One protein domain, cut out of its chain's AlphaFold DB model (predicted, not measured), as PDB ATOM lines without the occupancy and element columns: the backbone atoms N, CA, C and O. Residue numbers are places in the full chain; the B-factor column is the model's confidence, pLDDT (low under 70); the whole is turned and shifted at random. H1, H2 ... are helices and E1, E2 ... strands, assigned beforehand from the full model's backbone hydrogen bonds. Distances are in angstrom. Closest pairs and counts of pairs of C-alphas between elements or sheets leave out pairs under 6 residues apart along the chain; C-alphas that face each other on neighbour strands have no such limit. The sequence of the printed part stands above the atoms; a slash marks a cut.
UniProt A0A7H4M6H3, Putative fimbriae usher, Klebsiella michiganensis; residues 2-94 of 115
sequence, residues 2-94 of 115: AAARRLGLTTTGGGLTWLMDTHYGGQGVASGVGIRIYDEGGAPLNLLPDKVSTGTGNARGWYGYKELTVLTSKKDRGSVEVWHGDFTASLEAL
ATOM      1  N   ALA A   2     159.215 198.830 195.284       64.44
ATOM      2  CA  ALA A   2     157.874 199.351 194.988       64.44
ATOM      3  C   ALA A   2     156.931 199.476 196.209       64.44
ATOM      4  O   ALA A   2     155.985 200.255 196.151       64.44
ATOM      5  N   ALA A   3     157.158 198.725 197.293       76.62
ATOM      6  CA  ALA A   3     156.312 198.761 198.491       76.62
ATOM      7  C   ALA A   3     156.500 200.043 199.325       76.62
ATOM      8  O   ALA A   3     155.516 200.704 199.638       76.62
ATOM      9  N   ALA A   4     157.744 200.462 199.596       80.75
ATOM     10  CA  ALA A   4     158.028 201.679 200.374       80.75
ATOM     11  C   ALA A   4     157.381 202.930 199.756       80.75
ATOM     12  O   ALA A   4     156.730 203.706 200.448       80.75
ATOM     13  N   ARG A   5     157.493 203.084 198.427       80.06
ATOM     14  CA  ARG A   5     156.862 204.194 197.692       80.06
ATOM     15  C   ARG A   5     155.333 204.147 197.765       80.06
ATOM     16  O   ARG A   5     154.711 205.183 197.951       80.06
ATOM     17  N   ARG A   6     154.729 202.955 197.654       80.44
ATOM     18  CA  ARG A   6     153.270 202.767 197.780       80.44
ATOM     19  C   ARG A   6     152.745 203.135 199.168       80.44
ATOM     20  O   ARG A   6     151.634 203.637 199.274       80.44
ATOM     21  N   LEU A   7     153.548 202.905 200.202       81.69
ATOM     22  CA  LEU A   7     153.217 203.207 201.596       81.69
ATOM     23  C   LEU A   7     153.585 204.643 202.012       81.69
ATOM     24  O   LEU A   7     153.471 204.978 203.186       81.69
ATOM     25  N   GLY A   8     154.053 205.490 201.085       84.94
ATOM     26  CA  GLY A   8     154.450 206.867 201.400       84.94
ATOM     27  C   GLY A   8     155.690 206.969 202.294       84.94
ATOM     28  O   GLY A   8     155.934 208.008 202.901       84.94
ATOM     29  N   LEU A   9     156.496 205.907 202.372       89.56
ATOM     30  CA  LEU A   9     157.718 205.829 203.176       89.56
ATOM     31  C   LEU A   9     158.893 206.498 202.452       89.56
ATOM     32  O   LEU A   9     159.949 205.901 202.224       89.56
ATOM     33  N   THR A  10     158.669 207.742 202.036       91.19
ATOM     34  CA  THR A  10     159.596 208.548 201.247       91.19
ATOM     35  C   THR A  10     159.807 209.911 201.883       91.19
ATOM     36  O   THR A  10     158.881 210.499 202.435       91.19
ATOM     37  N   THR A  11     161.010 210.450 201.754       89.19
ATOM     38  CA  THR A  11     161.293 211.847 202.092       89.19
ATOM     39  C   THR A  11     160.770 212.791 201.004       89.19
ATOM     40  O   THR A  11     160.462 212.372 199.887       89.19
ATOM     41  N   THR A  12     160.769 214.097 201.281       84.56
ATOM     42  CA  THR A  12     160.525 215.145 200.272       84.56
ATOM     43  C   THR A  12     161.550 215.130 199.132       84.56
ATOM     44  O   THR A  12     161.218 215.485 198.006       84.56
ATOM     45  N   GLY A  13     162.777 214.659 199.390       84.19
ATOM     46  CA  GLY A  13     163.807 214.427 198.369       84.19
ATOM     47  C   GLY A  13     163.610 213.130 197.572       84.19
ATOM     48  O   GLY A  13     164.365 212.847 196.642       84.19
ATOM     49  N   GLY A  14     162.612 212.315 197.920       86.81
ATOM     50  CA  GLY A  14     162.307 211.036 197.283       86.81
ATOM     51  C   GLY A  14     163.253 209.890 197.655       86.81
ATOM     52  O   GLY A  14     163.238 208.868 196.971       86.81
ATOM     53  N   GLY A  15     164.061 210.039 198.710       90.25
ATOM     54  CA  GLY A  15     164.751 208.921 199.361       90.25
ATOM     55  C   GLY A  15     163.758 208.022 200.098       90.25
ATOM     56  O   GLY A  15     162.672 208.478 200.457       90.25
ATOM     57  N   LEU A  16     164.094 206.751 200.316       92.94
ATOM     58  CA  LEU A  16     163.253 205.830 201.093       92.94
ATOM     59  C   LEU A  16     163.620 205.916 202.572       92.94
ATOM     60  O   LEU A  16     164.794 205.973 202.903       92.94
ATOM     61  N   THR A  17     162.646 205.873 203.470       94.38
ATOM     62  CA  THR A  17     162.915 205.906 204.919       94.38
ATOM     63  C   THR A  17     162.994 204.509 205.545       94.38
ATOM     64  O   THR A  17     163.356 204.372 206.710       94.38
ATOM     65  N   TRP A  18     162.656 203.469 204.776       95.12
ATOM     66  CA  TRP A  18     162.616 202.075 205.214       95.12
ATOM     67  C   TRP A  18     163.073 201.137 204.103       95.12
ATOM     68  O   TRP A  18     162.714 201.312 202.931       95.12
ATOM     69  N   LEU A  19     163.816 200.104 204.490       94.06
ATOM     70  CA  LEU A  19     164.079 198.950 203.651       94.06
ATOM     71  C   LEU A  19     162.917 197.961 203.808       94.06
ATOM     72  O   LEU A  19     162.513 197.616 204.917       94.06
ATOM     73  N   MET A  20     162.368 197.521 202.682       93.00
ATOM     74  CA  MET A  20     161.193 196.652 202.637       93.00
ATOM     75  C   MET A  20     161.569 195.311 202.031       93.00
ATOM     76  O   MET A  20     162.404 195.273 201.122       93.00
ATOM     77  N   ASP A  21     160.878 194.260 202.468       91.31
ATOM     78  CA  ASP A  21     160.961 192.939 201.853       91.31
ATOM     79  C   ASP A  21     160.755 193.022 200.328       91.31
ATOM     80  O   ASP A  21     159.935 193.803 199.820       91.31
ATOM     81  N   THR A  22     161.524 192.232 199.582       86.31
ATOM     82  CA  THR A  22     161.466 192.193 198.112       86.31
ATOM     83  C   THR A  22     160.087 191.760 197.596       86.31
ATOM     84  O   THR A  22     159.615 192.277 196.580       86.31
ATOM     85  N   HIS A  23     159.413 190.886 198.339       87.69
ATOM     86  CA  HIS A  23     158.108 190.285 198.081       87.69
ATOM     87  C   HIS A  23     157.018 190.808 199.034       87.69
ATOM     88  O   HIS A  23     156.008 190.139 199.251       87.69
ATOM     89  N   TYR A  24     157.205 192.003 199.606       87.00
ATOM     90  CA  TYR A  24     156.291 192.588 200.591       87.00
ATOM     91  C   TYR A  24     154.810 192.517 200.182       87.00
ATOM     92  O   TYR A  24     154.431 192.962 199.095       87.00
ATOM     93  N   GLY A  25     153.968 192.008 201.088       81.31
ATOM     94  CA  GLY A  25     152.539 191.775 200.851       81.31
ATOM     95  C   GLY A  25     152.218 190.456 200.136       81.31
ATOM     96  O   GLY A  25     151.050 190.188 199.858       81.31
ATOM     97  N   GLY A  26     153.228 189.637 199.831       88.31
ATOM     98  CA  GLY A  26     153.065 188.269 199.350       88.31
ATOM     99  C   GLY A  26     152.645 187.292 200.453       88.31
ATOM    100  O   GLY A  26     152.762 187.569 201.647       88.31
ATOM    101  N   GLN A  27     152.161 186.115 200.054       89.44
ATOM    102  CA  GLN A  27     151.789 185.060 200.999       89.44
ATOM    103  C   GLN A  27     153.019 184.578 201.784       89.44
ATOM    104  O   GLN A  27     154.038 184.237 201.193       89.44
ATOM    105  N   GLY A  28     152.907 184.529 203.115       90.56
ATOM    106  CA  GLY A  28     153.997 184.097 203.999       90.56
ATOM    107  C   GLY A  28     155.075 185.157 204.257       90.56
ATOM    108  O   GLY A  28     156.013 184.878 204.998       90.56
ATOM    109  N   VAL A  29     154.931 186.363 203.701       93.12
ATOM    110  CA  VAL A  29     155.822 187.507 203.937       93.12
ATOM    111  C   VAL A  29     155.208 188.412 204.997       93.12
ATOM    112  O   VAL A  29     154.011 188.702 204.948       93.12
ATOM    113  N   ALA A  30     156.016 188.874 205.949       92.81
ATOM    114  CA  ALA A  30     155.531 189.759 206.998       92.81
ATOM    115  C   ALA A  30     155.063 191.101 206.410       92.81
ATOM    116  O   ALA A  30     155.730 191.708 205.567       92.81
ATOM    117  N   SER A  31     153.921 191.593 206.887       91.81
ATOM    118  CA  SER A  31     153.403 192.928 206.577       91.81
ATOM    119  C   SER A  31     153.344 193.795 207.830       91.81
ATOM    120  O   SER A  31     153.431 193.303 208.952       91.81
ATOM    121  N   GLY A  32     153.203 195.106 207.646       92.25
ATOM    122  CA  GLY A  32     153.196 196.072 208.745       92.25
ATOM    123  C   GLY A  32     154.555 196.282 209.415       92.25
ATOM    124  O   GLY A  32     154.618 196.990 210.411       92.25
ATOM    125  N   VAL A  33     155.639 195.717 208.874       94.62
ATOM    126  CA  VAL A  33     157.015 195.915 209.355       94.62
ATOM    127  C   VAL A  33     157.942 196.395 208.243       94.62
ATOM    128  O   VAL A  33     157.664 196.189 207.058       94.62
ATOM    129  N   GLY A  34     159.044 197.032 208.625       94.31
ATOM    130  CA  GLY A  34     160.134 197.433 207.743       94.31
ATOM    131  C   GLY A  34     161.461 197.440 208.495       94.31
ATOM    132  O   GLY A  34     161.484 197.476 209.723       94.31
ATOM    133  N   ILE A  35     162.573 197.408 207.763       96.12
ATOM    134  CA  ILE A  35     163.910 197.511 208.351       96.12
ATOM    135  C   ILE A  35     164.357 198.975 208.306       96.12
ATOM    136  O   ILE A  35     164.461 199.570 207.227       96.12
ATOM    137  N   ARG A  36     164.618 199.560 209.474       96.69
ATOM    138  CA  ARG A  36     165.229 200.882 209.621       96.69
ATOM    139  C   ARG A  36     166.740 200.732 209.722       96.69
ATOM    140  O   ARG A  36     167.220 199.836 210.410       96.69
ATOM    141  N   ILE A  37     167.473 201.605 209.035       97.06
ATOM    142  CA  ILE A  37     168.932 201.679 209.130       97.06
ATOM    143  C   ILE A  37     169.293 202.944 209.898       97.06
ATOM    144  O   ILE A  37     168.766 204.017 209.596       97.06
ATOM    145  N   TYR A  38     170.186 202.808 210.865       96.69
ATOM    146  CA  TYR A  38     170.722 203.899 211.664       96.69
ATOM    147  C   TYR A  38     172.236 203.981 211.485       96.69
ATOM    148  O   TYR A  38     172.882 202.950 211.274       96.69
ATOM    149  N   ASP A  39     172.785 205.189 211.568       94.75
ATOM    150  CA  ASP A  39     174.228 205.379 211.722       94.75
ATOM    151  C   ASP A  39     174.710 204.994 213.132       94.75
ATOM    152  O   ASP A  39     173.917 204.650 214.015       94.75
ATOM    153  N   GLU A  40     176.025 205.046 213.338       92.50
ATOM    154  CA  GLU A  40     176.680 204.779 214.625       92.50
ATOM    155  C   GLU A  40     176.144 205.671 215.762       92.50
ATOM    156  O   GLU A  40     176.067 205.241 216.912       92.50
ATOM    157  N   GLY A  41     175.721 206.900 215.443       91.62
ATOM    158  CA  GLY A  41     175.125 207.843 216.392       91.62
ATOM    159  C   GLY A  41     173.654 207.565 216.718       91.62
ATOM    160  O   GLY A  41     173.078 208.247 217.567       91.62
ATOM    161  N   GLY A  42     173.033 206.582 216.061       93.94
ATOM    162  CA  GLY A  42     171.623 206.240 216.218       93.94
ATOM    163  C   GLY A  42     170.669 207.132 215.421       93.94
ATOM    164  O   GLY A  42     169.456 207.065 215.633       93.94
ATOM    165  N   ALA A  43     171.165 207.967 214.503       95.06
ATOM    166  CA  ALA A  43     170.306 208.757 213.633       95.06
ATOM    167  C   ALA A  43     169.824 207.910 212.439       95.06
ATOM    168  O   ALA A  43     170.597 207.159 211.841       95.06
ATOM    169  N   PRO A  44     168.533 207.997 212.068       96.00
ATOM    170  CA  PRO A  44     167.999 207.196 210.979       96.00
ATOM    171  C   PRO A  44     168.503 207.675 209.615       96.00
ATOM    172  O   PRO A  44     168.436 208.864 209.290       96.00
ATOM    173  N   LEU A  45     168.902 206.723 208.777       95.62
ATOM    174  CA  LEU A  45     169.349 206.968 207.413       95.62
ATOM    175  C   LEU A  45     168.204 206.825 206.406       95.62
ATOM    176  O   LEU A  45     167.358 205.934 206.495       95.62
ATOM    177  N   ASN A  46     168.208 207.702 205.406       94.81
ATOM    178  CA  ASN A  46     167.402 207.566 204.204       94.81
ATOM    179  C   ASN A  46     168.183 206.744 203.179       94.81
ATOM    180  O   ASN A  46     169.404 206.828 203.080       94.81
ATOM    181  N   LEU A  47     167.474 205.966 202.378       93.31
ATOM    182  CA  LEU A  47     168.049 205.018 201.442       93.31
ATOM    183  C   LEU A  47     167.881 205.527 200.018       93.31
ATOM    184  O   LEU A  47     166.804 205.994 199.627       93.31
ATOM    185  N   LEU A  48     168.943 205.379 199.234       90.75
ATOM    186  CA  LEU A  48     168.947 205.703 197.819       90.75
ATOM    187  C   LEU A  48     168.021 204.733 197.057       90.75
ATOM    188  O   LEU A  48     168.295 203.532 197.023       90.75
ATOM    189  N   PRO A  49     166.927 205.208 196.429       87.00
ATOM    190  CA  PRO A  49     165.981 204.324 195.752       87.00
ATOM    191  C   PRO A  49     166.475 203.837 194.385       87.00
ATOM    192  O   PRO A  49     166.029 202.798 193.914       87.00
ATOM    193  N   ASP A  50     167.325 204.613 193.715       83.25
ATOM    194  CA  ASP A  50     167.839 204.335 192.379       83.25
ATOM    195  C   ASP A  50     169.143 205.109 192.144       83.25
ATOM    196  O   ASP A  50     169.378 206.154 192.748       83.25
ATOM    197  N   LYS A  51     169.997 204.582 191.260       73.25
ATOM    198  CA  LYS A  51     171.287 205.192 190.888       73.25
ATOM    199  C   LYS A  51     171.150 206.265 189.794       73.25
ATOM    200  O   LYS A  51     172.157 206.806 189.357       73.25
ATOM    201  N   VAL A  52     169.933 206.511 189.296       65.62
ATOM    202  CA  VAL A  52     169.687 207.222 188.027       65.62
ATOM    203  C   VAL A  52     169.381 208.703 188.254       65.62
ATOM    204  O   VAL A  52     169.735 209.533 187.423       65.62
ATOM    205  N   SER A  53     168.744 209.055 189.374       59.88
ATOM    206  CA  SER A  53     168.379 210.440 189.676       59.88
ATOM    207  C   SER A  53     169.279 211.045 190.755       59.88
ATOM    208  O   SER A  53     169.260 210.628 191.915       59.88
ATOM    209  N   THR A  54     170.029 212.081 190.372       56.28
ATOM    210  CA  THR A  54     170.864 212.925 191.238       56.28
ATOM    211  C   THR A  54     170.013 213.854 192.111       56.28
ATOM    212  O   THR A  54     170.163 215.073 192.078       56.28
ATOM    213  N   GLY A  55     169.087 213.306 192.900       60.88
ATOM    214  CA  GLY A  55     168.667 214.026 194.101       60.88
ATOM    215  C   GLY A  55     169.893 214.174 195.004       60.88
ATOM    216  O   GLY A  55     170.660 213.225 195.133       60.88
ATOM    217  N   THR A  56     170.126 215.348 195.579       70.62
ATOM    218  CA  THR A  56     171.350 215.626 196.344       70.62
ATOM    219  C   THR A  56     171.119 215.512 197.847       70.62
ATOM    220  O   THR A  56     170.094 215.961 198.362       70.62
ATOM    221  N   GLY A  57     172.110 214.960 198.548       85.25
ATOM    222  CA  GLY A  57     172.193 214.961 200.008       85.25
ATOM    223  C   GLY A  57     171.289 213.957 200.725       85.25
ATOM    224  O   GLY A  57     170.637 213.096 200.121       85.25
ATOM    225  N   ASN A  58     171.254 214.102 202.050       90.06
ATOM    226  CA  ASN A  58     170.744 213.091 202.977       90.06
ATOM    227  C   ASN A  58     169.261 212.793 202.748       90.06
ATOM    228  O   ASN A  58     168.817 211.673 202.972       90.06
ATOM    229  N   ALA A  59     168.482 213.752 202.234       89.88
ATOM    230  CA  ALA A  59     167.081 213.528 201.886       89.88
ATOM    231  C   ALA A  59     166.910 212.467 200.784       89.88
ATOM    232  O   ALA A  59     165.925 211.735 200.805       89.88
ATOM    233  N   ARG A  60     167.850 212.333 199.840       90.19
ATOM    234  CA  ARG A  60     167.812 211.288 198.800       90.19
ATOM    235  C   ARG A  60     168.515 209.994 199.223       90.19
ATOM    236  O   ARG A  60     168.368 208.989 198.537       90.19
ATOM    237  N   GLY A  61     169.239 210.009 200.340       91.00
ATOM    238  CA  GLY A  61     170.074 208.896 200.792       91.00
ATOM    239  C   GLY A  61     171.529 208.970 200.321       91.00
ATOM    240  O   GLY A  61     172.215 207.952 200.316       91.00
ATOM    241  N   TRP A  62     172.000 210.155 199.918       91.00
ATOM    242  CA  TRP A  62     173.427 210.428 199.744       91.00
ATOM    243  C   TRP A  62     173.975 211.083 200.996       91.00
ATOM    244  O   TRP A  62     173.402 212.062 201.457       91.00
ATOM    245  N   TYR A  63     175.095 210.579 201.489       91.56
ATOM    246  CA  TYR A  63     175.752 211.089 202.684       91.56
ATOM    247  C   TYR A  63     177.212 211.375 202.378       91.56
ATOM    248  O   TYR A  63     177.829 210.689 201.554       91.56
ATOM    249  N   GLY A  64     177.772 212.380 203.045       90.00
ATOM    250  CA  GLY A  64     179.206 212.610 202.992       90.00
ATOM    251  C   GLY A  64     179.943 211.392 203.544       90.00
ATOM    252  O   GLY A  64     179.582 210.861 204.591       90.00
ATOM    253  N   TYR A  65     181.007 210.946 202.873       88.06
ATOM    254  CA  TYR A  65     181.749 209.760 203.318       88.06
ATOM    255  C   TYR A  65     182.235 209.890 204.772       88.06
ATOM    256  O   TYR A  65     182.087 208.963 205.561       88.06
ATOM    257  N   LYS A  66     182.723 211.079 205.152       89.56
ATOM    258  CA  LYS A  66     183.172 211.407 206.517       89.56
ATOM    259  C   LYS A  66     182.034 211.654 207.517       89.56
ATOM    260  O   LYS A  66     182.312 211.816 208.695       89.56
ATOM    261  N   GLU A  67     180.786 211.746 207.060       90.44
ATOM    262  CA  GLU A  67     179.621 211.869 207.950       90.44
ATOM    263  C   GLU A  67     179.232 210.509 208.530       90.44
ATOM    264  O   GLU A  67     178.776 210.440 209.664       90.44
ATOM    265  N   LEU A  68     179.431 209.434 207.759       92.31
ATOM    266  CA  LEU A  68     179.065 208.067 208.145       92.31
ATOM    267  C   LEU A  68     180.261 207.191 208.513       92.31
ATOM    268  O   LEU A  68     180.087 206.009 208.799       92.31
ATOM    269  N   THR A  69     181.478 207.726 208.425       92.00
ATOM    270  CA  THR A  69     182.687 206.956 208.705       92.00
ATOM    271  C   THR A  69     183.683 207.749 209.525       92.00
ATOM    272  O   THR A  69     183.813 208.966 209.399       92.00
ATOM    273  N   VAL A  70     184.448 207.020 210.328       92.62
ATOM    274  CA  VAL A  70     185.557 207.524 211.122       92.62
ATOM    275  C   VAL A  70     186.866 206.939 210.609       92.62
ATOM    276  O   VAL A  70     186.946 205.777 210.205       92.62
ATOM    277  N   LEU A  71     187.921 207.751 210.609       91.94
ATOM    278  CA  LEU A  71     189.258 207.292 210.256       91.94
ATOM    279  C   LEU A  71     189.788 206.397 211.382       91.94
ATOM    280  O   LEU A  71     190.010 206.873 212.493       91.94
ATOM    281  N   THR A  72     190.054 205.128 211.085       93.06
ATOM    282  CA  THR A  72     190.542 204.161 212.082       93.06
ATOM    283  C   THR A  72     192.027 203.864 211.951       93.06
ATOM    284  O   THR A  72     192.671 203.518 212.939       93.06
ATOM    285  N   SER A  73     192.617 204.013 210.760       91.75
ATOM    286  CA  SER A  73     194.068 203.874 210.603       91.75
ATOM    287  C   SER A  73     194.629 204.603 209.386       91.75
ATOM    288  O   SER A  73     193.933 204.860 208.404       91.75
ATOM    289  N   LYS A  74     195.931 204.900 209.452       91.94
ATOM    290  CA  LYS A  74     196.740 205.373 208.327       91.94
ATOM    291  C   LYS A  74     197.856 204.366 208.059       91.94
ATOM    292  O   LYS A  74     198.578 203.988 208.979       91.94
ATOM    293  N   LYS A  75     197.989 203.934 206.810       89.94
ATOM    294  CA  LYS A  75     199.004 202.989 206.324       89.94
ATOM    295  C   LYS A  75     199.938 203.693 205.338       89.94
ATOM    296  O   LYS A  75     199.682 204.831 204.945       89.94
ATOM    297  N   ASP A  76     201.050 203.046 204.998       87.62
ATOM    298  CA  ASP A  76     202.006 203.511 203.979       87.62
ATOM    299  C   ASP A  76     202.448 204.971 204.166       87.62
ATOM    300  O   ASP A  76     202.334 205.814 203.282       87.62
ATOM    301  N   ARG A  77     202.926 205.301 205.375       84.69
ATOM    302  CA  ARG A  77     203.339 206.669 205.756       84.69
ATOM    303  C   ARG A  77     202.242 207.731 205.552       84.69
ATOM    304  O   ARG A  77     202.548 208.912 205.422       84.69
ATOM    305  N   GLY A  78     200.975 207.322 205.566       81.94
ATOM    306  CA  GLY A  78     199.819 208.207 205.461       81.94
ATOM    307  C   GLY A  78     199.217 208.326 204.063       81.94
ATOM    308  O   GLY A  78     198.252 209.070 203.922       81.94
ATOM    309  N   SER A  79     199.726 207.613 203.050       87.50
ATOM    310  CA  SER A  79     199.132 207.634 201.704       87.50
ATOM    311  C   SER A  79     197.866 206.785 201.579       87.50
ATOM    312  O   SER A  79     197.124 206.943 200.614       87.50
ATOM    313  N   VAL A  80     197.616 205.882 202.531       90.94
ATOM    314  CA  VAL A  80     196.410 205.050 202.573       90.94
ATOM    315  C   VAL A  80     195.687 205.288 203.890       90.94
ATOM    316  O   VAL A  80     196.247 205.089 204.966       90.94
ATOM    317  N   GLU A  81     194.425 205.684 203.803       92.06
ATOM    318  CA  GLU A  81     193.545 205.880 204.951       92.06
ATOM    319  C   GLU A  81     192.491 204.770 204.989       92.06
ATOM    320  O   GLU A  81     191.883 204.448 203.969       92.06
ATOM    321  N   VAL A  82     192.280 204.172 206.162       90.81
ATOM    322  CA  VAL A  82     191.207 203.198 206.395       90.81
ATOM    323  C   VAL A  82     190.126 203.875 207.214       90.81
ATOM    324  O   VAL A  82     190.386 204.365 208.315       90.81
ATOM    325  N   TRP A  83     188.920 203.866 206.670       91.62
ATOM    326  CA  TRP A  83     187.736 204.448 207.276       91.62
ATOM    327  C   TRP A  83     186.737 203.340 207.591       91.62
ATOM    328  O   TRP A  83     186.600 202.384 206.823       91.62
ATOM    329  N   HIS A  84     186.067 203.460 208.729       91.81
ATOM    330  CA  HIS A  84     185.094 202.492 209.230       91.81
ATOM    331  C   HIS A  84     183.776 203.198 209.514       91.81
ATOM    332  O   HIS A  84     183.796 204.325 209.995       91.81
ATOM    333  N   GLY A  85     182.654 202.553 209.219       91.75
ATOM    334  CA  GLY A  85     181.325 203.053 209.554       91.75
ATOM    335  C   GLY A  85     180.465 201.905 210.053       91.75
ATOM    336  O   GLY A  85     180.349 200.889 209.364       91.75
ATOM    337  N   ASP A  86     179.892 202.072 211.240       93.50
ATOM    338  CA  ASP A  86     178.962 201.115 211.825       93.50
ATOM    339  C   ASP A  86     177.516 201.516 211.531       93.50
ATOM    340  O   ASP A  86     177.145 202.690 211.561       93.50
ATOM    341  N   PHE A  87     176.692 200.509 211.246       94.94
ATOM    342  CA  PHE A  87     175.279 200.686 210.941       94.94
ATOM    343  C   PHE A  87     174.446 199.699 211.741       94.94
ATOM    344  O   PHE A  87     174.762 198.510 211.805       94.94
ATOM    345  N   THR A  88     173.333 200.180 212.287       96.75
ATOM    346  CA  THR A  88     172.358 199.325 212.966       96.75
ATOM    347  C   THR A  88     171.149 199.114 212.070       96.75
ATOM    348  O   THR A  88     170.516 200.076 211.639       96.75
ATOM    349  N   ALA A  89     170.808 197.852 211.810       96.75
ATOM    350  CA  ALA A  89     169.561 197.472 211.159       96.75
ATOM    351  C   ALA A  89     168.556 196.989 212.211       96.75
ATOM    352  O   ALA A  89     168.855 196.088 212.992       96.75
ATOM    353  N   SER A  90     167.362 197.574 212.213       97.00
ATOM    354  CA  SER A  90     166.296 197.273 213.170       97.00
ATOM    355  C   SER A  90     165.015 196.925 212.423       97.00
ATOM    356  O   SER A  90     164.588 197.678 211.549       97.00
ATOM    357  N   LEU A  91     164.406 195.781 212.741       96.00
ATOM    358  CA  LEU A  91     163.089 195.417 212.223       96.00
ATOM    359  C   LEU A  91     162.015 196.047 213.111       96.00
ATOM    360  O   LEU A  91     161.897 195.689 214.281       96.00
ATOM    361  N   GLU A  92     161.214 196.953 212.556       95.88
ATOM    362  CA  GLU A  92     160.252 197.739 213.330       95.88
ATOM    363  C   GLU A  92     158.872 197.754 212.674       95.88
ATOM    364  O   GLU A  92     158.723 197.565 211.464       95.88
ATOM    365  N   ALA A  93     157.848 198.005 213.488       94.50
ATOM    366  CA  ALA A  93     156.486 198.172 213.010       94.50
ATOM    367  C   ALA A  93     156.323 199.505 212.261       94.50
ATOM    368  O   ALA A  93     156.658 200.579 212.762       94.50
ATOM    369  N   LEU A  94     155.733 199.439 211.071       91.19
ATOM    370  CA  LEU A  94     155.311 200.590 210.288       91.19
ATOM    371  C   LEU A  94     153.977 201.065 210.860       91.19
ATOM    372  O   LEU A  94     152.929 200.466 210.607       91.19
TER     373      LEU A  94
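This is residues 2 to 94 of the 115 residues of the protein "Putative fimbriae usher" of Klebsiella michiganensis (UniProt A0A7H4M6H3). With little regular structure, this is a spine of two two-stranded ribbons end to end, E1 with E4 and hairpin E2-E3, with H1 and long loops beside it. Residues 75 to 80 stick out at the hairpin's tip. The 93 printed residues run H1, E1, E2, E3, E4; the class is mostly strand, with 30 residues in named elements. The whole is loose, radius of gyration of the C-alphas 16.2 A, spanning 56 by 28 by 20 A.

H1, residues 2 to 6, has its O i to N i+4 pair within hydrogen-bond range. E1, residues 33 to 39, is antiparallel to E4, residues 87 to 93, at 154 degrees; N 36 and O 90, 2.8 A, are within hydrogen-bond range. E2, residues 70 to 75, and E3, residues 80 to 84, form an antiparallel hairpin at 151 degrees; N 72 and O 82, 2.9 A, are within hydrogen-bond range. E3 runs on into E4 at 23 degrees. H1 is apart from E2, E3 and E4.

H1, 6.4 A long, begins at C-alpha 2 (157.874, 199.351, 194.988). E1 measures 19.8 A, E2 15.0 A, E3 13.4 A and E4 19.1 A, ending at C-alpha 93 (156.486, 198.172, 213.010).

The C-alphas farthest apart, Gln 27 and Arg 77, are 56.1 A apart. The printed part has no cut. Links H1 to E1 and E1 to E2 are long. pLDDT is under 70 at residues 2 and 52 to 55.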